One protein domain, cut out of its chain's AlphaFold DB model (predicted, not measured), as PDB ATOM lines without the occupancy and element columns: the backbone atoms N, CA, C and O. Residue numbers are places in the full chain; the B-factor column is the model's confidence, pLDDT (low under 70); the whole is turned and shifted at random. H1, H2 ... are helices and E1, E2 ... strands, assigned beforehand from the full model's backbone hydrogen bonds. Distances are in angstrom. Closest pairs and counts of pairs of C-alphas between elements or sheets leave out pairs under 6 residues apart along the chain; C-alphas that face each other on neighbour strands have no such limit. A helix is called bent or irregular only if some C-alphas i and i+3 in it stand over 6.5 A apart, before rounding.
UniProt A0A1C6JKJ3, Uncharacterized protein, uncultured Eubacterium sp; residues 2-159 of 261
ATOM      1  N   LYS A   2     140.048 -56.505  24.605       36.25
ATOM      2  CA  LYS A   2     139.699 -55.948  23.275       36.25
ATOM      3  C   LYS A   2     138.847 -54.659  23.300       36.25
ATOM      4  O   LYS A   2     139.077 -53.781  22.483       36.25
ATOM      5  N   LYS A   3     137.951 -54.487  24.285       34.50
ATOM      6  CA  LYS A   3     137.064 -53.303  24.393       34.50
ATOM      7  C   LYS A   3     137.804 -51.967  24.567       34.50
ATOM      8  O   LYS A   3     137.387 -50.965  24.006       34.50
ATOM      9  N   LYS A   4     138.927 -51.955  25.299       32.72
ATOM     10  CA  LYS A   4     139.705 -50.725  25.532       32.72
ATOM     11  C   LYS A   4     140.387 -50.212  24.258       32.72
ATOM     12  O   LYS A   4     140.450 -49.009  24.070       32.72
ATOM     13  N   LYS A   5     140.846 -51.100  23.365       33.09
ATOM     14  CA  LYS A   5     141.543 -50.706  22.126       33.09
ATOM     15  C   LYS A   5     140.622 -50.015  21.111       33.09
ATOM     16  O   LYS A   5     141.069 -49.082  20.462       33.09
ATOM     17  N   ILE A   6     139.351 -50.421  21.037       39.31
ATOM     18  CA  ILE A   6     138.343 -49.793  20.162       39.31
ATOM     19  C   ILE A   6     138.059 -48.354  20.608       39.31
ATOM     20  O   ILE A   6     138.048 -47.446  19.789       39.31
ATOM     21  N   ILE A   7     137.927 -48.131  21.920       41.09
ATOM     22  CA  ILE A   7     137.706 -46.793  22.489       41.09
ATOM     23  C   ILE A   7     138.876 -45.854  22.158       41.09
ATOM     24  O   ILE A   7     138.649 -44.725  21.742       41.09
ATOM     25  N   TYR A   8     140.125 -46.323  22.264       35.94
ATOM     26  CA  TYR A   8     141.291 -45.511  21.888       35.94
ATOM     27  C   TYR A   8     141.367 -45.213  20.386       35.94
ATOM     28  O   TYR A   8     141.847 -44.146  20.018       35.94
ATOM     29  N   PHE A   9     140.877 -46.111  19.529       41.47
ATOM     30  CA  PHE A   9     140.833 -45.888  18.083       41.47
ATOM     31  C   PHE A   9     139.790 -44.824  17.703       41.47
ATOM     32  O   PHE A   9     140.083 -43.933  16.914       41.47
ATOM     33  N   ILE A  10     138.617 -44.851  18.348       43.47
ATOM     34  CA  ILE A  10     137.571 -43.826  18.197       43.47
ATOM     35  C   ILE A  10     138.067 -42.463  18.709       43.47
ATOM     36  O   ILE A  10     137.895 -41.452  18.039       43.47
ATOM     37  N   ILE A  11     138.760 -42.431  19.854       42.84
ATOM     38  CA  ILE A  11     139.354 -41.202  20.413       42.84
ATOM     39  C   ILE A  11     140.455 -40.638  19.500       42.84
ATOM     40  O   ILE A  11     140.548 -39.423  19.339       42.84
ATOM     41  N   ALA A  12     141.274 -41.494  18.881       40.06
ATOM     42  CA  ALA A  12     142.298 -41.068  17.929       40.06
ATOM     43  C   ALA A  12     141.689 -40.493  16.638       40.06
ATOM     44  O   ALA A  12     142.209 -39.510  16.119       40.06
ATOM     45  N   LEU A  13     140.562 -41.039  16.165       42.22
ATOM     46  CA  LEU A  13     139.825 -40.487  15.023       42.22
ATOM     47  C   LEU A  13     139.226 -39.106  15.351       42.22
ATOM     48  O   LEU A  13     139.384 -38.165  14.577       42.22
ATOM     49  N   ILE A  14     138.630 -38.955  16.541       42.97
ATOM     50  CA  ILE A  14     138.071 -37.680  17.031       42.97
ATOM     51  C   ILE A  14     139.164 -36.604  17.177       42.97
ATOM     52  O   ILE A  14     138.912 -35.432  16.909       42.97
ATOM     53  N   LEU A  15     140.389 -36.989  17.557       35.06
ATOM     54  CA  LEU A  15     141.536 -36.075  17.661       35.06
ATOM     55  C   LEU A  15     142.108 -35.642  16.301       35.06
ATOM     56  O   LEU A  15     142.695 -34.566  16.222       35.06
ATOM     57  N   ILE A  16     141.930 -36.431  15.236       40.25
ATOM     58  CA  ILE A  16     142.414 -36.102  13.881       40.25
ATOM     59  C   ILE A  16     141.367 -35.292  13.092       40.25
ATOM     60  O   ILE A  16     141.734 -34.411  12.317       40.25
ATOM     61  N   CYS A  17     140.070 -35.475  13.356       38.50
ATOM     62  CA  CYS A  17     138.996 -34.670  12.755       38.50
ATOM     63  C   CYS A  17     138.856 -33.251  13.356       38.50
ATOM     64  O   CYS A  17     138.008 -32.474  12.924       38.50
ATOM     65  N   GLY A  18     139.692 -32.885  14.335       35.00
ATOM     66  CA  GLY A  18     139.662 -31.589  15.027       35.00
ATOM     67  C   GLY A  18     140.351 -30.420  14.312       35.00
ATOM     68  O   GLY A  18     140.390 -29.321  14.863       35.00
ATOM     69  N   CYS A  19     140.891 -30.611  13.105       33.53
ATOM     70  CA  CYS A  19     141.625 -29.571  12.374       33.53
ATOM     71  C   CYS A  19     141.045 -29.288  10.978       33.53
ATOM     72  O   CYS A  19     141.777 -29.213   9.999       33.53
ATOM     73  N   GLY A  20     139.731 -29.086  10.887       32.78
ATOM     74  CA  GLY A  20     139.114 -28.347   9.782       32.78
ATOM     75  C   GLY A  20     138.985 -26.873  10.158       32.78
ATOM     76  O   GLY A  20     137.962 -26.452  10.690       32.78
ATOM     77  N   ALA A  21     140.046 -26.095   9.967       35.38
ATOM     78  CA  ALA A  21     139.981 -24.642  10.060       35.38
ATOM     79  C   ALA A  21     139.404 -24.059   8.754       35.38
ATOM     80  O   ALA A  21     139.941 -24.324   7.685       35.38
ATOM     81  N   GLY A  22     138.375 -23.210   8.878       31.62
ATOM     82  CA  GLY A  22     137.839 -22.337   7.817       31.62
ATOM     83  C   GLY A  22     136.683 -22.974   7.030       31.62
ATOM     84  O   GLY A  22     136.845 -24.042   6.471       31.62
ATOM     85  N   ALA A  23     135.483 -22.409   6.917       31.69
ATOM     86  CA  ALA A  23     135.039 -21.044   7.139       31.69
ATOM     87  C   ALA A  23     133.546 -21.049   7.508       31.69
ATOM     88  O   ALA A  23     132.715 -21.530   6.743       31.69
ATOM     89  N   VAL A  24     133.191 -20.457   8.651       35.66
ATOM     90  CA  VAL A  24     131.801 -20.066   8.920       35.66
ATOM     91  C   VAL A  24     131.521 -18.850   8.037       35.66
ATOM     92  O   VAL A  24     131.822 -17.714   8.414       35.66
ATOM     93  N   TYR A  25     131.024 -19.076   6.820       36.09
ATOM     94  CA  TYR A  25     130.565 -17.992   5.957       36.09
ATOM     95  C   TYR A  25     129.318 -17.368   6.584       36.09
ATOM     96  O   TYR A  25     128.223 -17.923   6.559       36.09
ATOM     97  N   ARG A  26     129.514 -16.197   7.195       41.97
ATOM     98  CA  ARG A  26     128.443 -15.334   7.690       41.97
ATOM     99  C   ARG A  26     127.816 -14.611   6.507       41.97
ATOM    100  O   ARG A  26     128.434 -13.698   5.959       41.97
ATOM    101  N   ILE A  27     126.588 -14.965   6.147       40.34
ATOM    102  CA  ILE A  27     125.758 -14.102   5.308       40.34
ATOM    103  C   ILE A  27     124.908 -13.233   6.237       40.34
ATOM    104  O   ILE A  27     124.042 -13.719   6.959       40.34
ATOM    105  N   TYR A  28     125.152 -11.922   6.209       40.41
ATOM    106  CA  TYR A  28     124.171 -10.936   6.653       40.41
ATOM    107  C   TYR A  28     123.109 -10.808   5.546       40.41
ATOM    108  O   TYR A  28     123.298 -10.052   4.596       40.41
ATOM    109  N   GLY A  29     122.018 -11.580   5.636       43.00
ATOM    110  CA  GLY A  29     120.873 -11.464   4.722       43.00
ATOM    111  C   GLY A  29     119.800 -12.554   4.871       43.00
ATOM    112  O   GLY A  29     120.069 -13.719   4.602       43.00
ATOM    113  N   ASN A  30     118.572 -12.123   5.206       59.03
ATOM    114  CA  ASN A  30     117.288 -12.857   5.225       59.03
ATOM    115  C   ASN A  30     117.054 -13.927   6.314       59.03
ATOM    116  O   ASN A  30     116.574 -15.000   5.974       59.03
ATOM    117  N   GLY A  31     117.301 -13.617   7.596       73.25
ATOM    118  CA  GLY A  31     116.739 -14.358   8.747       73.25
ATOM    119  C   GLY A  31     116.992 -15.880   8.784       73.25
ATOM    120  O   GLY A  31     117.722 -16.425   7.955       73.25
ATOM    121  N   PRO A  32     116.447 -16.595   9.782       83.81
ATOM    122  CA  PRO A  32     116.438 -18.052   9.757       83.81
ATOM    123  C   PRO A  32     115.529 -18.564   8.634       83.81
ATOM    124  O   PRO A  32     114.457 -18.014   8.392       83.81
ATOM    125  N   LYS A  33     115.973 -19.627   7.965       87.44
ATOM    126  CA  LYS A  33     115.271 -20.318   6.883       87.44
ATOM    127  C   LYS A  33     114.870 -21.705   7.353       87.44
ATOM    128  O   LYS A  33     115.541 -22.289   8.205       87.44
ATOM    129  N   ASP A  34     113.811 -22.259   6.778       88.19
ATOM    130  CA  ASP A  34     113.535 -23.680   6.977       88.19
ATOM    131  C   ASP A  34     114.495 -24.565   6.156       88.19
ATOM    132  O   ASP A  34     115.227 -24.099   5.276       88.19
ATOM    133  N   ILE A  35     114.504 -25.868   6.451       86.56
ATOM    134  CA  ILE A  35     115.357 -26.846   5.765       86.56
ATOM    135  C   ILE A  35     115.139 -26.863   4.242       86.56
ATOM    136  O   ILE A  35     116.091 -27.048   3.482       86.56
ATOM    137  N   THR A  36     113.903 -26.639   3.789       86.62
ATOM    138  CA  THR A  36     113.537 -26.665   2.371       86.62
ATOM    139  C   THR A  36     114.087 -25.443   1.643       86.62
ATOM    140  O   THR A  36     114.659 -25.563   0.565       86.62
ATOM    141  N   GLU A  37     113.985 -24.267   2.261       87.12
ATOM    142  CA  GLU A  37     114.489 -23.002   1.730       87.12
ATOM    143  C   GLU A  37     116.014 -22.927   1.709       87.12
ATOM    144  O   GLU A  37     116.593 -22.251   0.855       87.12
ATOM    145  N   MET A  38     116.656 -23.597   2.663       85.38
ATOM    146  CA  MET A  38     118.100 -23.587   2.815       85.38
ATOM    147  C   MET A  38     118.815 -24.449   1.771       85.38
ATOM    148  O   MET A  38     119.819 -24.027   1.183       85.38
ATOM    149  N   PHE A  39     118.325 -25.674   1.579       82.31
ATOM    150  CA  PHE A  39     119.045 -26.702   0.831       82.31
ATOM    151  C   PHE A  39     118.473 -26.980  -0.555       82.31
ATOM    152  O   PHE A  39     119.186 -27.568  -1.364       82.31
ATOM    153  N   PHE A  40     117.240 -26.557  -0.850       82.31
ATOM    154  CA  PHE A  40     116.536 -26.999  -2.050       82.31
ATOM    155  C   PHE A  40     115.955 -25.851  -2.881       82.31
ATOM    156  O   PHE A  40     115.455 -24.834  -2.377       82.31
ATOM    157  N   ASP A  41     115.987 -26.061  -4.197       82.12
ATOM    158  CA  ASP A  41     115.370 -25.170  -5.173       82.12
ATOM    159  C   ASP A  41     113.839 -25.131  -4.980       82.12
ATOM    160  O   ASP A  41     113.248 -26.136  -4.568       82.12
ATOM    161  N   PRO A  42     113.167 -23.997  -5.278       84.12
ATOM    162  CA  PRO A  42     111.730 -23.815  -5.040       84.12
ATOM    163  C   PRO A  42     110.841 -24.952  -5.555       84.12
ATOM    164  O   PRO A  42     109.892 -25.338  -4.878       84.12
ATOM    165  N   GLU A  43     111.185 -25.514  -6.713       82.56
ATOM    166  CA  GLU A  43     110.445 -26.596  -7.375       82.56
ATOM    167  C   GLU A  43     110.450 -27.909  -6.572       82.56
ATOM    168  O   GLU A  43     109.509 -28.689  -6.658       82.56
ATOM    169  N   SER A  44     111.480 -28.149  -5.753       79.88
ATOM    170  CA  SER A  44     111.622 -29.367  -4.940       79.88
ATOM    171  C   SER A  44     111.044 -29.238  -3.524       79.88
ATOM    172  O   SER A  44     110.953 -30.233  -2.801       79.88
ATOM    173  N   ARG A  45     110.662 -28.026  -3.090       85.44
ATOM    174  CA  ARG A  45     110.353 -27.754  -1.673       85.44
ATOM    175  C   ARG A  45     109.120 -28.483  -1.168       85.44
ATOM    176  O   ARG A  45     109.159 -29.015  -0.066       85.44
ATOM    177  N   GLU A  46     108.043 -28.526  -1.949       86.50
ATOM    178  CA  GLU A  46     106.811 -29.212  -1.535       86.50
ATOM    179  C   GLU A  46     107.041 -30.716  -1.360       86.50
ATOM    180  O   GLU A  46     106.618 -31.304  -0.365       86.50
ATOM    181  N   TYR A  47     107.784 -31.319  -2.287       83.75
ATOM    182  CA  TYR A  47     108.108 -32.737  -2.236       83.75
ATOM    183  C   TYR A  47     108.971 -33.075  -1.012       83.75
ATOM    184  O   TYR A  47     108.644 -34.001  -0.269       83.75
ATOM    185  N   ILE A  48     110.012 -32.279  -0.730       85.06
ATOM    186  CA  ILE A  48     110.848 -32.484   0.462       85.06
ATOM    187  C   ILE A  48     110.109 -32.186   1.751       85.06
ATOM    188  O   ILE A  48     110.317 -32.895   2.728       85.06
ATOM    189  N   LYS A  49     109.217 -31.196   1.775       88.00
ATOM    190  CA  LYS A  49     108.440 -30.872   2.973       88.00
ATOM    191  C   LYS A  49     107.665 -32.082   3.503       88.00
ATOM    192  O   LYS A  49     107.556 -32.236   4.712       88.00
ATOM    193  N   ASN A  50     107.189 -32.955   2.613       87.62
ATOM    194  CA  ASN A  50     106.505 -34.197   2.984       87.62
ATOM    195  C   ASN A  50     107.455 -35.298   3.499       87.62
ATOM    196  O   ASN A  50     106.995 -36.272   4.085       87.62
ATOM    197  N   MET A  51     108.763 -35.154   3.272       88.88
ATOM    198  CA  MET A  51     109.827 -36.040   3.760       88.88
ATOM    199  C   MET A  51     110.554 -35.471   4.985       88.88
ATOM    200  O   MET A  51     111.271 -36.202   5.666       88.88
ATOM    201  N   THR A  52     110.391 -34.177   5.258       91.50
ATOM    202  CA  THR A  52     110.975 -33.502   6.412       91.50
ATOM    203  C   THR A  52     110.359 -34.015   7.698       91.50
ATOM    204  O   THR A  52     109.145 -33.984   7.902       91.50
ATOM    205  N   ILE A  53     111.237 -34.405   8.608       91.62
ATOM    206  CA  ILE A  53     110.891 -34.780   9.966       91.62
ATOM    207  C   ILE A  53     111.229 -33.588  10.849       91.62
ATOM    208  O   ILE A  53     112.382 -33.159  10.910       91.62
ATOM    209  N   TYR A  54     110.209 -33.030  11.495       89.69
ATOM    210  CA  TYR A  54     110.376 -32.010  12.523       89.69
ATOM    211  C   TYR A  54     110.625 -32.717  13.848       89.69
ATOM    212  O   TYR A  54     109.799 -33.519  14.287       89.69
ATOM    213  N   ASN A  55     111.783 -32.449  14.439       84.50
ATOM    214  CA  ASN A  55     112.249 -33.106  15.648       84.50
ATOM    215  C   ASN A  55     112.193 -32.109  16.811       84.50
ATOM    216  O   ASN A  55     112.313 -30.899  16.632       84.50
ATOM    217  N   ASP A  56     112.009 -32.623  18.020       85.06
ATOM    218  CA  ASP A  56     112.098 -31.858  19.262       85.06
ATOM    219  C   ASP A  56     113.159 -32.432  20.212       85.06
ATOM    220  O   ASP A  56     113.219 -32.045  21.384       85.06
ATOM    221  N   GLU A  57     114.017 -33.323  19.697       91.94
ATOM    222  CA  GLU A  57     115.133 -33.904  20.436       91.94
ATOM    223  C   GLU A  57     116.099 -32.795  20.858       91.94
ATOM    224  O   GLU A  57     116.564 -31.985  20.047       91.94
ATOM    225  N   LYS A  58     116.373 -32.753  22.162       94.75
ATOM    226  CA  LYS A  58     117.110 -31.681  22.825       94.75
ATOM    227  C   LYS A  58     118.188 -32.249  23.719       94.75
ATOM    228  O   LYS A  58     117.957 -33.191  24.474       94.75
ATOM    229  N   ILE A  59     119.341 -31.600  23.679       94.12
ATOM    230  CA  ILE A  59     120.449 -31.832  24.594       94.12
ATOM    231  C   ILE A  59     120.721 -30.530  25.342       94.12
ATOM    232  O   ILE A  59     121.040 -29.501  24.741       94.12
ATOM    233  N   GLU A  60     120.592 -30.591  26.664       93.06
ATOM    234  CA  GLU A  60     120.956 -29.501  27.564       93.06
ATOM    235  C   GLU A  60     122.433 -29.619  27.951       93.06
ATOM    236  O   GLU A  60     122.911 -30.663  28.403       93.06
ATOM    237  N   LEU A  61     123.160 -28.526  27.758       90.00
ATOM    238  CA  LEU A  61     124.545 -28.320  28.162       90.00
ATOM    239  C   LEU A  61     124.585 -27.163  29.169       90.00
ATOM    240  O   LEU A  61     123.611 -26.424  29.299       90.00
ATOM    241  N   ASP A  62     125.734 -26.956  29.821       85.56
ATOM    242  CA  ASP A  62     125.898 -25.916  30.853       85.56
ATOM    243  C   ASP A  62     125.325 -24.546  30.420       85.56
ATOM    244  O   ASP A  62     124.428 -23.995  31.060       85.56
ATOM    245  N   ASP A  63     125.797 -24.027  29.281       88.44
ATOM    246  CA  ASP A  63     125.456 -22.680  28.794       88.44
ATOM    247  C   ASP A  63     124.503 -22.679  27.589       88.44
ATOM    248  O   ASP A  63     124.043 -21.617  27.156       88.44
ATOM    249  N   TYR A  64     124.224 -23.854  27.021       92.12
ATOM    250  CA  TYR A  64     123.523 -23.978  25.747       92.12
ATOM    251  C   TYR A  64     122.473 -25.082  25.781       92.12
ATOM    252  O   TYR A  64     122.671 -26.125  26.392       92.12
ATOM    253  N   THR A  65     121.405 -24.890  25.022       93.88
ATOM    254  CA  THR A  65     120.488 -25.955  24.619       93.88
ATOM    255  C   THR A  65     120.656 -26.183  23.124       93.88
ATOM    256  O   THR A  65     120.592 -25.229  22.346       93.88
ATOM    257  N   VAL A  66     120.869 -27.430  22.713       95.19
ATOM    258  CA  VAL A  66     120.978 -27.817  21.300       95.19
ATOM    259  C   VAL A  66     119.761 -28.652  20.939       95.19
ATOM    260  O   VAL A  66     119.512 -29.678  21.564       95.19
ATOM    261  N   THR A  67     119.006 -28.209  19.942       96.06
ATOM    262  CA  THR A  67     117.823 -28.903  19.421       96.06
ATOM    263  C   THR A  67     118.111 -29.354  17.998       96.06
ATOM    264  O   THR A  67     118.581 -28.540  17.203       96.06
ATOM    265  N   LEU A  68     117.817 -30.606  17.653       94.56
ATOM    266  CA  LEU A  68     117.630 -30.977  16.251       94.56
ATOM    267  C   LEU A  68     116.217 -30.529  15.877       94.56
ATOM    268  O   LEU A  68     115.258 -31.120  16.343       94.56
ATOM    269  N   GLU A  69     116.086 -29.453  15.107       94.94
ATOM    270  CA  GLU A  69     114.790 -28.838  14.781       94.94
ATOM    271  C   GLU A  69     114.106 -29.572  13.625       94.94
ATOM    272  O   GLU A  69     112.907 -29.839  13.635       94.94
ATOM    273  N   SER A  70     114.879 -29.911  12.593       94.44
ATOM    274  CA  SER A  70     114.368 -30.686  11.465       94.44
ATOM    275  C   SER A  70     115.468 -31.452  10.749       94.44
ATOM    276  O   SER A  70     116.644 -31.079  10.780       94.44
ATOM    277  N   SER A  71     115.072 -32.541  10.099       92.94
ATOM    278  CA  SER A  71     115.959 -33.391   9.317       92.94
ATOM    279  C   SER A  71     115.242 -34.015   8.129       92.94
ATOM    280  O   SER A  71     114.085 -34.418   8.238       92.94
ATOM    281  N   VAL A  72     115.971 -34.204   7.035       91.06
ATOM    282  CA  VAL A  72     115.636 -35.162   5.978       91.06
ATOM    283  C   VAL A  72     116.852 -36.064   5.841       91.06
ATOM    284  O   VAL A  72     117.948 -35.567   5.583       91.06
ATOM    285  N   TYR A  73     116.696 -37.363   6.074       89.31
ATOM    286  CA  TYR A  73     117.821 -38.296   6.110       89.31
ATOM    287  C   TYR A  73     117.461 -39.635   5.475       89.31
ATOM    288  O   TYR A  73     116.397 -40.194   5.732       89.31
ATOM    289  N   ASP A  74     118.367 -40.181   4.671       88.75
ATOM    290  CA  ASP A  74     118.243 -41.507   4.084       88.75
ATOM    291  C   ASP A  74     119.478 -42.340   4.428       88.75
ATOM    292  O   ASP A  74     120.595 -42.052   3.988       88.75
ATOM    293  N   SER A  75     119.257 -43.368   5.245       85.12
ATOM    294  CA  SER A  75     120.316 -44.198   5.808       85.12
ATOM    295  C   SER A  75     120.912 -45.179   4.807       85.12
ATOM    296  O   SER A  75     122.053 -45.607   4.981       85.12
ATOM    297  N   GLU A  76     120.166 -45.528   3.757       85.44
ATOM    298  CA  GLU A  76     120.601 -46.501   2.760       85.44
ATOM    299  C   GLU A  76     121.547 -45.835   1.758       85.44
ATOM    300  O   GLU A  76     122.573 -46.415   1.397       85.44
ATOM    301  N   VAL A  77     121.272 -44.584   1.366       83.44
ATOM    302  CA  VAL A  77     122.211 -43.800   0.541       83.44
ATOM    303  C   VAL A  77     123.244 -43.026   1.364       83.44
ATOM    304  O   VAL A  77     124.302 -42.688   0.841       83.44
ATOM    305  N   GLY A  78     122.985 -42.776   2.650       81.00
ATOM    306  CA  GLY A  78     123.870 -42.014   3.535       81.00
ATOM    307  C   GLY A  78     123.827 -40.500   3.307       81.00
ATOM    308  O   GLY A  78     124.811 -39.823   3.591       81.00
ATOM    309  N   ILE A  79     122.722 -39.963   2.787       83.69
ATOM    310  CA  ILE A  79     122.556 -38.532   2.489       83.69
ATOM    311  C   ILE A  79     121.588 -37.922   3.496       83.69
ATOM    312  O   ILE A  79     120.552 -38.514   3.804       83.69
ATOM    313  N   GLY A  80     121.895 -36.724   3.988       86.06
ATOM    314  CA  GLY A  80     120.966 -35.990   4.833       86.06
ATOM    315  C   GLY A  80     121.186 -34.491   4.870       86.06
ATOM    316  O   GLY A  80     122.241 -33.978   4.512       86.06
ATOM    317  N   TYR A  81     120.168 -33.800   5.353       87.56
ATOM    318  CA  TYR A  81     120.152 -32.365   5.570       87.56
ATOM    319  C   TYR A  81     119.517 -32.117   6.928       87.56
ATOM    320  O   TYR A  81     118.460 -32.675   7.224       87.56
ATOM    321  N   LEU A  82     120.176 -31.325   7.763       90.62
ATOM    322  CA  LEU A  82     119.804 -31.120   9.157       90.62
ATOM    323  C   LEU A  82     119.767 -29.635   9.494       90.62
ATOM    324  O   LEU A  82     120.594 -28.857   9.010       90.62
ATOM    325  N   VAL A  83     118.849 -29.272  10.385       92.69
ATOM    326  CA  VAL A  83     118.789 -27.955  11.017       92.69
ATOM    327  C   VAL A  83     118.876 -28.138  12.520       92.69
ATOM    328  O   VAL A  83     117.994 -28.734  13.135       92.69
ATOM    329  N   PHE A  84     119.932 -27.596  13.111       93.69
ATOM    330  CA  PHE A  84     120.083 -27.490  14.551       93.69
ATOM    331  C   PHE A  84     119.757 -26.074  15.012       93.69
ATOM    332  O   PHE A  84     120.157 -25.098  14.377       93.69
ATOM    333  N   VAL A  85     119.088 -25.960  16.153       94.44
ATOM    334  CA  VAL A  85     118.901 -24.695  16.865       94.44
ATOM    335  C   VAL A  85     119.720 -24.746  18.145       94.44
ATOM    336  O   VAL A  85     119.456 -25.546  19.042       94.44
ATOM    337  N   ILE A  86     120.725 -23.881  18.223       93.81
ATOM    338  CA  ILE A  86     121.588 -23.704  19.388       93.81
ATOM    339  C   ILE A  86     121.136 -22.434  20.098       93.81
ATOM    340  O   ILE A  86     121.225 -21.340  19.544       93.81
ATOM    341  N   GLN A  87     120.646 -22.571  21.322       92.31
ATOM    342  CA  GLN A  87     120.159 -21.460  22.128       92.31
ATOM    343  C   GLN A  87     121.058 -21.260  23.344       92.31
ATOM    344  O   GLN A  87     121.386 -22.220  24.035       92.31
ATOM    345  N   GLN A  88     121.424 -20.013  23.635       88.44
ATOM    346  CA  GLN A  88     122.148 -19.678  24.859       88.44
ATOM    347  C   GLN A  88     121.170 -19.544  26.038       88.44
ATOM    348  O   GLN A  88     120.170 -18.823  25.946       88.44
ATOM    349  N   ASN A  89     121.459 -20.232  27.145       85.56
ATOM    350  CA  ASN A  89     120.535 -20.363  28.278       85.56
ATOM    351  C   ASN A  89     120.333 -19.039  29.045       85.56
ATOM    352  O   ASN A  89     119.244 -18.779  29.547       85.56
ATOM    353  N   ASP A  90     121.353 -18.175  29.105       81.62
ATOM    354  CA  ASP A  90     121.304 -16.889  29.825       81.62
ATOM    355  C   ASP A  90     120.662 -15.735  29.023       81.62
ATOM    356  O   ASP A  90     120.595 -14.603  29.505       81.62
ATOM    357  N   GLY A  91     120.202 -16.007  27.794       69.00
ATOM    358  CA  GLY A  91     119.536 -15.037  26.924       69.00
ATOM    359  C   GLY A  91     120.449 -13.991  26.273       69.00
ATOM    360  O   GLY A  91     119.946 -13.145  25.534       69.00
ATOM    361  N   LYS A  92     121.769 -14.025  26.502       67.06
ATOM    362  CA  LYS A  92     122.723 -13.124  25.832       67.06
ATOM    363  C   LYS A  92     123.088 -13.668  24.451       67.06
ATOM    364  O   LYS A  92     123.125 -14.872  24.243       67.06
ATOM    365  N   THR A  93     123.357 -12.782  23.494       64.06
ATOM    366  CA  THR A  93     123.657 -13.144  22.093       64.06
ATOM    367  C   THR A  93     125.146 -13.379  21.832       64.06
ATOM    368  O   THR A  93     125.525 -14.058  20.876       64.06
ATOM    369  N   ASP A  94     126.007 -12.824  22.687       62.09
ATOM    370  CA  ASP A  94     127.434 -12.634  22.395       62.09
ATOM    371  C   ASP A  94     128.267 -13.925  22.452       62.09
ATOM    372  O   ASP A  94     129.444 -13.918  22.082       62.09
ATOM    373  N   ASN A  95     127.688 -15.049  22.890       70.19
ATOM    374  CA  ASN A  95     128.426 -16.289  23.142       70.19
ATOM    375  C   ASN A  95     128.067 -17.448  22.198       70.19
ATOM    376  O   ASN A  95     128.668 -18.515  22.310       70.19
ATOM    377  N   LEU A  96     127.145 -17.273  21.245       80.38
ATOM    378  CA  LEU A  96     126.761 -18.355  20.325       80.38
ATOM    379  C   LEU A  96     127.903 -18.772  19.387       80.38
ATOM    380  O   LEU A  96     128.061 -19.951  19.102       80.38
ATOM    381  N   ASN A  97     128.763 -17.837  18.970       76.12
ATOM    382  CA  ASN A  97     129.943 -18.175  18.158       76.12
ATOM    383  C   ASN A  97     130.951 -19.055  18.915       76.12
ATOM    384  O   ASN A  97     131.662 -19.836  18.288       76.12
ATOM    385  N   LYS A  98     130.991 -18.969  20.253       84.75
ATOM    386  CA  LYS A  98     131.882 -19.801  21.073       84.75
ATOM    387  C   LYS A  98     131.380 -21.229  21.237       84.75
ATOM    388  O   LYS A  98     132.138 -22.087  21.682       84.75
ATOM    389  N   PHE A  99     130.137 -21.513  20.839       87.50
ATOM    390  CA  PHE A  99     129.617 -22.874  20.851       87.50
ATOM    391  C   PHE A  99     130.556 -23.820  20.097       87.50
ATOM    392  O   PHE A  99     130.983 -24.817  20.665       87.50
ATOM    393  N   PHE A 100     130.973 -23.465  18.876       85.88
ATOM    394  CA  PHE A 100     131.876 -24.294  18.068       85.88
ATOM    395  C   PHE A 100     133.350 -24.237  18.499       85.88
ATOM    396  O   PHE A 100     134.165 -25.016  18.007       85.88
ATOM    397  N   GLU A 101     133.712 -23.366  19.447       85.75
ATOM    398  CA  GLU A 101     135.012 -23.427  20.127       85.75
ATOM    399  C   GLU A 101     135.021 -24.519  21.209       85.75
ATOM    400  O   GLU A 101     136.056 -25.150  21.433       85.75
ATOM    401  N   LYS A 102     133.870 -24.769  21.855       84.75
ATOM    402  CA  LYS A 102     133.707 -25.768  22.929       84.75
ATOM    403  C   LYS A 102     133.127 -27.094  22.444       84.75
ATOM    404  O   LYS A 102     133.451 -28.124  23.019       84.75
ATOM    405  N   TYR A 103     132.313 -27.105  21.399       87.25
ATOM    406  CA  TYR A 103     131.593 -28.290  20.941       87.25
ATOM    407  C   TYR A 103     131.810 -28.554  19.450       87.25
ATOM    408  O   TYR A 103     132.249 -27.689  18.690       87.25
ATOM    409  N   SER A 104     131.540 -29.782  19.022       83.56
ATOM    410  CA  SER A 104     131.517 -30.164  17.611       83.56
ATOM    411  C   SER A 104     130.332 -31.079  17.345       83.56
ATOM    412  O   SER A 104     130.088 -31.996  18.129       83.56
ATOM    413  N   LEU A 105     129.637 -30.852  16.232       81.69
ATOM    414  CA  LEU A 105     128.688 -31.814  15.681       81.69
ATOM    415  C   LEU A 105     129.450 -32.694  14.694       81.69
ATOM    416  O   LEU A 105     130.055 -32.186  13.754       81.69
ATOM    417  N   ILE A 106     129.475 -33.995  14.947       74.62
ATOM    418  CA  ILE A 106     130.254 -34.971  14.190       74.62
ATOM    419  C   ILE A 106     129.288 -36.026  13.668       74.62
ATOM    420  O   ILE A 106     128.497 -36.587  14.426       74.62
ATOM    421  N   ASP A 107     129.357 -36.309  12.376       69.81
ATOM    422  CA  ASP A 107     128.776 -37.526  11.833       69.81
ATOM    423  C   ASP A 107     129.779 -38.676  11.976       69.81
ATOM    424  O   ASP A 107     130.998 -38.502  11.959       69.81
ATOM    425  N   TYR A 108     129.278 -39.895  12.152       54.50
ATOM    426  CA  TYR A 108     130.121 -41.059  12.444       54.50
ATOM    427  C   TYR A 108     131.072 -41.482  11.316       54.50
ATOM    428  O   TYR A 108     131.797 -42.467  11.459       54.50
ATOM    429  N   ALA A 109     131.076 -40.757  10.203       48.66
ATOM    430  CA  ALA A 109     131.716 -41.173   8.973       48.66
ATOM    431  C   ALA A 109     132.554 -40.103   8.280       48.66
ATOM    432  O   ALA A 109     132.989 -40.335   7.154       48.66
ATOM    433  N   GLY A 110     132.789 -38.956   8.924       47.00
ATOM    434  CA  GLY A 110     133.560 -37.878   8.303       47.00
ATOM    435  C   GLY A 110     132.865 -37.333   7.059       47.00
ATOM    436  O   GLY A 110     133.516 -37.049   6.055       47.00
ATOM    437  N   GLY A 111     131.538 -37.249   7.114       46.78
ATOM    438  CA  GLY A 111     130.736 -36.765   6.017       46.78
ATOM    439  C   GLY A 111     131.002 -35.289   5.769       46.78
ATOM    440  O   GLY A 111     131.114 -34.455   6.669       46.78
ATOM    441  N   SER A 112     131.120 -34.970   4.494       50.84
ATOM    442  CA  SER A 112     131.281 -33.615   4.000       50.84
ATOM    443  C   SER A 112     129.952 -33.125   3.455       50.84
ATOM    444  O   SER A 112     129.212 -33.847   2.785       50.84
ATOM    445  N   GLY A 113     129.629 -31.878   3.757       60.28
ATOM    446  CA  GLY A 113     128.406 -31.257   3.295       60.28
ATOM    447  C   GLY A 113     128.454 -29.759   3.513       60.28
ATOM    448  O   GLY A 113     129.340 -29.238   4.191       60.28
ATOM    449  N   ARG A 114     127.503 -29.057   2.902       67.31
ATOM    450  CA  ARG A 114     127.357 -27.620   3.104       67.31
ATOM    451  C   ARG A 114     127.027 -27.355   4.570       67.31
ATOM    452  O   ARG A 114     126.044 -27.891   5.081       67.31
ATOM    453  N   GLU A 115     127.825 -26.508   5.203       81.12
ATOM    454  CA  GLU A 115     127.561 -25.984   6.537       81.12
ATOM    455  C   GLU A 115     127.329 -24.479   6.452       81.12
ATOM    456  O   GLU A 115     128.059 -23.756   5.772       81.12
ATOM    457  N   GLU A 116     126.296 -24.001   7.132       83.19
ATOM    458  CA  GLU A 116     125.995 -22.576   7.233       83.19
ATOM    459  C   GLU A 116     125.361 -22.292   8.590       83.19
ATOM    460  O   GLU A 116     124.755 -23.170   9.206       83.19
ATOM    461  N   SER A 117     125.480 -21.058   9.068       85.94
ATOM    462  CA  SER A 117     124.840 -20.650  10.315       85.94
ATOM    463  C   SER A 117     124.241 -19.260  10.205       85.94
ATOM    464  O   SER A 117     124.903 -18.346   9.709       85.94
ATOM    465  N   VAL A 118     123.047 -19.078  10.761       87.88
ATOM    466  CA  VAL A 118     122.398 -17.773  10.914       87.88
ATOM    467  C   VAL A 118     122.107 -17.534  12.391       87.88
ATOM    468  O   VAL A 118     121.556 -18.399  13.064       87.88
ATOM    469  N   ILE A 119     122.481 -16.361  12.902       88.06
ATOM    470  CA  ILE A 119     122.162 -15.943  14.271       88.06
ATOM    471  C   ILE A 119     120.953 -15.012  14.222       88.06
ATOM    472  O   ILE A 119     120.965 -14.026  13.486       88.06
ATOM    473  N   ASP A 120     119.943 -15.316  15.030       86.00
ATOM    474  CA  ASP A 120     118.755 -14.490  15.228       86.00
ATOM    475  C   ASP A 120     118.424 -14.433  16.726       86.00
ATOM    476  O   ASP A 120     118.082 -15.437  17.360       86.00
ATOM    477  N   GLY A 121     118.608 -13.252  17.320       85.38
ATOM    478  CA  GLY A 121     118.529 -13.069  18.768       85.38
ATOM    479  C   GLY A 121     119.492 -13.991  19.525       85.38
ATOM    480  O   GLY A 121     120.684 -14.053  19.225       85.38
ATOM    481  N   ASN A 122     118.973 -14.707  20.527       86.81
ATOM    482  CA  ASN A 122     119.728 -15.647  21.366       86.81
ATOM    483  C   ASN A 122     119.795 -17.075  20.791       86.81
ATOM    484  O   ASN A 122     120.136 -18.012  21.523       86.81
ATOM    485  N   LYS A 123     119.476 -17.246  19.502       91.06
ATOM    486  CA  LYS A 123     119.517 -18.526  18.795       91.06
ATOM    487  C   LYS A 123     120.463 -18.473  17.602       91.06
ATOM    488  O   LYS A 123     120.532 -17.483  16.878       91.06
ATOM    489  N   MET A 124     121.158 -19.577  17.373       91.31
ATOM    490  CA  MET A 124     121.884 -19.869  16.145       91.31
ATOM    491  C   MET A 124     121.206 -21.049  15.453       91.31
ATOM    492  O   MET A 124     121.070 -22.121  16.036       91.31
ATOM    493  N   TYR A 125     120.818 -20.846  14.202       92.12
ATOM    494  CA  TYR A 125     120.330 -21.876  13.299       92.12
ATOM    495  C   TYR A 125     121.526 -22.386  12.511       92.12
ATOM    496  O   TYR A 125     122.122 -21.629  11.746       92.12
ATOM    497  N   PHE A 126     121.910 -23.633  12.747       90.62
ATOM    498  CA  PHE A 126     123.037 -24.284  12.102       90.62
ATOM    499  C   PHE A 126     122.531 -25.343  11.128       90.62
ATOM    500  O   PHE A 126     121.868 -26.304  11.516       90.62
ATOM    501  N   TYR A 127     122.851 -25.152   9.859       87.75
ATOM    502  CA  TYR A 127     122.433 -26.000   8.757       87.75
ATOM    503  C   TYR A 127     123.591 -26.918   8.393       87.75
ATOM    504  O   TYR A 127     124.686 -26.431   8.113       87.75
ATOM    505  N   LYS A 128     123.355 -28.229   8.372       85.06
ATOM    506  CA  LYS A 128     124.376 -29.225   8.040       85.06
ATOM    507  C   LYS A 128     123.877 -30.203   6.983       85.06
ATOM    508  O   LYS A 128     122.917 -30.932   7.216       85.06
ATOM    509  N   GLY A 129     124.550 -30.234   5.837       82.00
ATOM    510  CA  GLY A 129     124.468 -31.339   4.886       82.00
ATOM    511  C   GLY A 129     125.349 -32.510   5.325       82.00
ATOM    512  O   GLY A 129     126.408 -32.309   5.922       82.00
ATOM    513  N   LEU A 130     124.918 -33.724   5.007       76.94
ATOM    514  CA  LEU A 130     125.592 -34.979   5.309       76.94
ATOM    515  C   LEU A 130     125.725 -35.806   4.034       76.94
ATOM    516  O   LEU A 130     124.742 -36.019   3.320       76.94
ATOM    517  N   SER A 131     126.922 -36.331   3.799       71.31
ATOM    518  CA  SER A 131     127.147 -37.419   2.852       71.31
ATOM    519  C   SER A 131     128.112 -38.420   3.484       71.31
ATOM    520  O   SER A 131     129.297 -38.160   3.656       71.31
ATOM    521  N   ASN A 132     127.575 -39.548   3.936       64.81
ATOM    522  CA  ASN A 132     128.293 -40.542   4.719       64.81
ATOM    523  C   ASN A 132     128.773 -41.690   3.820       64.81
ATOM    524  O   ASN A 132     127.993 -42.570   3.456       64.81
ATOM    525  N   THR A 133     130.076 -41.731   3.544       52.22
ATOM    526  CA  THR A 133     130.723 -42.796   2.762       52.22
ATOM    527  C   THR A 133     131.050 -44.048   3.584       52.22
ATOM    528  O   THR A 133     131.090 -45.151   3.035       52.22
ATOM    529  N   VAL A 134     131.235 -43.921   4.903       53.06
ATOM    530  CA  VAL A 134     131.628 -45.028   5.784       53.06
ATOM    531  C   VAL A 134     130.400 -45.723   6.358       53.06
ATOM    532  O   VAL A 134     129.715 -45.223   7.251       53.06
ATOM    533  N   TRP A 135     130.158 -46.955   5.912       52.50
ATOM    534  CA  TRP A 135     129.178 -47.814   6.565       52.50
ATOM    535  C   TRP A 135     129.706 -48.212   7.950       52.50
ATOM    536  O   TRP A 135     130.421 -49.195   8.098       52.50
ATOM    537  N   ALA A 136     129.375 -47.423   8.971       57.03
ATOM    538  CA  ALA A 136     129.452 -47.811  10.373       57.03
ATOM    539  C   ALA A 136     128.036 -48.233  10.803       57.03
ATOM    540  O   ALA A 136     127.249 -47.378  11.216       57.03
ATOM    541  N   PRO A 137     127.658 -49.525  10.693       58.53
ATOM    542  CA  PRO A 137     126.266 -49.953  10.856       58.53
ATOM    543  C   PRO A 137     125.677 -49.592  12.222       58.53
ATOM    544  O   PRO A 137     124.485 -49.335  12.333       58.53
ATOM    545  N   SER A 138     126.516 -49.529  13.261       59.88
ATOM    546  CA  SER A 138     126.103 -49.175  14.622       59.88
ATOM    547  C   SER A 138     125.768 -47.696  14.816       59.88
ATOM    548  O   SER A 138     125.343 -47.317  15.905       59.88
ATOM    549  N   ALA A 139     126.034 -46.855  13.818       63.03
ATOM    550  CA  ALA A 139     126.043 -45.412  13.989       63.03
ATOM    551  C   ALA A 139     125.556 -44.625  12.762       63.03
ATOM    552  O   ALA A 139     125.690 -43.405  12.727       63.03
ATOM    553  N   LYS A 140     124.989 -45.322  11.766       70.56
ATOM    554  CA  LYS A 140     124.490 -44.701  10.536       70.56
ATOM    555  C   LYS A 140     123.377 -43.683  10.814       70.56
ATOM    556  O   LYS A 140     123.407 -42.600  10.255       70.56
ATOM    557  N   ASP A 141     122.503 -43.961  11.777       81.56
ATOM    558  CA  ASP A 141     121.317 -43.145  12.063       81.56
ATOM    559  C   ASP A 141     121.538 -42.131  13.201       81.56
ATOM    560  O   ASP A 141     120.629 -41.866  13.985       81.56
ATOM    561  N   LYS A 142     122.761 -41.609  13.373       84.62
ATOM    562  CA  LYS A 142     123.098 -40.739  14.512       84.62
ATOM    563  C   LYS A 142     124.007 -39.574  14.149       84.62
ATOM    564  O   LYS A 142     124.952 -39.725  13.377       84.62
ATOM    565  N   ILE A 143     123.787 -38.447  14.823       84.50
ATOM    566  CA  ILE A 143     124.747 -37.343  14.924       84.50
ATOM    567  C   ILE A 143     125.260 -37.249  16.345       84.50
ATOM    568  O   ILE A 143     124.497 -37.294  17.305       84.50
ATOM    569  N   LEU A 144     126.570 -37.085  16.469       84.06
ATOM    570  CA  LEU A 144     127.216 -36.871  17.743       84.06
ATOM    571  C   LEU A 144     127.404 -35.394  18.012       84.06
ATOM    572  O   LEU A 144     127.887 -34.650  17.164       84.06
ATOM    573  N   LEU A 145     127.129 -35.004  19.244       87.19
ATOM    574  CA  LEU A 145     127.606 -33.761  19.811       87.19
ATOM    575  C   LEU A 145     128.708 -34.098  20.816       87.19
ATOM    576  O   LEU A 145     128.490 -34.842  21.773       87.19
ATOM    577  N   VAL A 146     129.903 -33.556  20.592       85.31
ATOM    578  CA  VAL A 146     131.068 -33.793  21.451       85.31
ATOM    579  C   VAL A 146     131.568 -32.496  22.062       85.31
ATOM    580  O   VAL A 146     131.580 -31.453  21.408       85.31
ATOM    581  N   GLU A 147     132.023 -32.568  23.308       86.19
ATOM    582  CA  GLU A 147     132.747 -31.475  23.957       86.19
ATOM    583  C   GLU A 147     134.235 -31.559  23.589       86.19
ATOM    584  O   GLU A 147     134.922 -32.548  23.868       86.19
ATOM    585  N   ARG A 148     134.750 -30.516  22.938       78.69
ATOM    586  CA  ARG A 148     136.163 -30.383  22.585       78.69
ATOM    587  C   ARG A 148     136.992 -30.370  23.871       78.69
ATOM    588  O   ARG A 148     136.637 -29.732  24.855       78.69
ATOM    589  N   ASN A 149     138.127 -31.065  23.851       74.81
ATOM    590  CA  ASN A 149     139.092 -31.130  24.958       74.81
ATOM    591  C   ASN A 149     138.609 -31.811  26.255       74.81
ATOM    592  O   ASN A 149     139.329 -31.772  27.254       74.81
ATOM    593  N   LYS A 150     137.458 -32.495  26.255       74.19
ATOM    594  CA  LYS A 150     136.994 -33.286  27.403       74.19
ATOM    595  C   LYS A 150     136.663 -34.711  26.981       74.19
ATOM    596  O   LYS A 150     135.706 -34.975  26.261       74.19
ATOM    597  N   ALA A 151     137.476 -35.654  27.443       63.97
ATOM    598  CA  ALA A 151     137.264 -37.063  27.147       63.97
ATOM    599  C   ALA A 151     135.960 -37.567  27.796       63.97
ATOM    600  O   ALA A 151     135.783 -37.441  29.005       63.97
ATOM    601  N   GLY A 152     135.086 -38.187  26.998       63.31
ATOM    602  CA  GLY A 152     133.914 -38.926  27.486       63.31
ATOM    603  C   GLY A 152     132.574 -38.183  27.476       63.31
ATOM    604  O   GLY A 152     131.564 -38.827  27.740       63.31
ATOM    605  N   SER A 153     132.530 -36.889  27.136       68.94
ATOM    606  CA  SER A 153     131.264 -36.180  26.882       68.94
ATOM    607  C   SER A 153     130.821 -36.413  25.435       68.94
ATOM    608  O   SER A 153     131.292 -35.730  24.523       68.94
ATOM    609  N   LEU A 154     129.944 -37.394  25.231       80.25
ATOM    610  CA  LEU A 154     129.347 -37.715  23.936       80.25
ATOM    611  C   LEU A 154     127.830 -37.752  24.095       80.25
ATOM    612  O   LEU A 154     127.306 -38.527  24.894       80.25
ATOM    613  N   TYR A 155     127.157 -36.896  23.341       87.62
ATOM    614  CA  TYR A 155     125.707 -36.836  23.254       87.62
ATOM    615  C   TYR A 155     125.283 -37.243  21.844       87.62
ATOM    616  O   TYR A 155     126.051 -37.075  20.894       87.62
ATOM    617  N   GLU A 156     124.079 -37.785  21.704       88.31
ATOM    618  CA  GLU A 156     123.593 -38.352  20.447       88.31
ATOM    619  C   GLU A 156     122.250 -37.723  20.080       88.31
ATOM    620  O   GLU A 156     121.377 -37.608  20.937       88.31
ATOM    621  N   PHE A 157     122.104 -37.356  18.811       90.06
ATOM    622  CA  PHE A 157     120.820 -37.107  18.167       90.06
ATOM    623  C   PHE A 157     120.503 -38.284  17.251       90.06
ATOM    624  O   PHE A 157     121.362 -38.702  16.463       90.06
ATOM    625  N   ASN A 158     119.290 -38.812  17.342       89.31
ATOM    626  CA  ASN A 158     118.831 -39.925  16.525       89.31
ATOM    627  C   ASN A 158     118.188 -39.390  15.244       89.31
ATOM    628  O   ASN A 158     117.270 -38.573  15.276       89.31
ATOM    629  N   LEU A 159     118.662 -39.870  14.100       89.06
ATOM    630  CA  LEU A 159     118.100 -39.531  12.802       89.06
ATOM    631  C   LEU A 159     117.051 -40.567  12.415       89.06
ATOM    632  O   LEU A 159     117.304 -41.770  12.438       89.06
TER     633      LEU A 159
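What this domain is: This is residues 2 to 159 of the 261 residues of an uncharacterized protein of uncultured Eubacterium sp (UniProt A0A1C6JKJ3). A twisted five-stranded sheet, E1 E2 E3 E6 E5, and a small three-stranded sheet, E4 E7 E8, curve together into a loose barrel, near each other at E1, E2 and E8 but open between E5 and E4. H4 sits at one end of the barrel, H2 packs outside the large sheet with H3 beyond it, and residues 2 to 9 of H1 stick out as an arm. The printed part has 158 residues, with four named helices and eight named strands in the order H1 H2 H3 E1 E2 E3 H4 E4 E5 E6 E7 E8; both sheets are antiparallel and the class is mixed, helices and strands. The whole is compact, with a radius of gyration of the C-alphas of 15.9 A and spans of 50 by 39 by 29 A.

Where its parts are: In the large sheet, E1 is residues 58 to 60, E2 64 to 74 (28.4 A), E3 79 to 88 (29.3 A), E6 123 to 131 (25.9 A) and E5 115 to 120. E2 begins at C-alpha 64 (123.523, -23.978, 25.747) and bends by 56 degrees at residue 70. In the small sheet, E4 is residues 103 to 107, E7 142 to 147 and E8 154 to 158, ending at C-alpha 158 (118.831, -39.925, 16.525). H1, residues 2 to 16, is 22.1 A long and begins at C-alpha 2 (139.699, -55.948, 23.275). H2 is residues 35 to 39, H3 42 to 49 and H4 96 to 102. H3 is irregular: C-alphas 43 and 46 are 7.4 A apart.

How they stand to each other: E1 E2 E3 is a meander, each strand the antiparallel neighbour of the one before; N 59 and O 66 are 2.9 A apart, and N 67 and O 85 2.8 A. E6 pairs with E3, N 82 to O 128 at 2.8 A, and with E5 in a hairpin, N 118 to O 125 at 2.9 A. E7 pairs with E4, N 106 to O 144 at 2.8 A, and with E8 in a hairpin, N 143 to O 157 at 2.9 A. The closest C-alphas of E2 and E8, Leu 68 and Phe 157, are 7.2 A apart. H2 is on the large sheet at a height over the sheet of 8.4 A, only just over E3, with 3 of its 5 C-alphas falling on it. H2 and H3 touch, closest at the C-alphas of Thr 36 and Arg 45, 5.3 A. H4 only grazes the large sheet, with residues 96 to 99; its closest C-alphas to E3 are Leu 96 and Gln 88, 6.6 A. Every O i to N i+4 pair is within hydrogen-bond range in H2, against 9 of 11 in H1, 2 of 4 in H3 and 1 of 3 in H4, where 3 of 4 O i to N i+3 pairs are.

The domain as a whole: The C-alphas of Lys 2 and Asn 30, the two farthest apart, are 51.8 A apart. The printed part has no cut, and the link from H1 to H2, residues 17 to 34, is long. The mean pLDDT of the printed part is 73.5; residues 2 to 30, 91 to 94, 107 to 114, 132 to 139 and 151 to 153 are under 70.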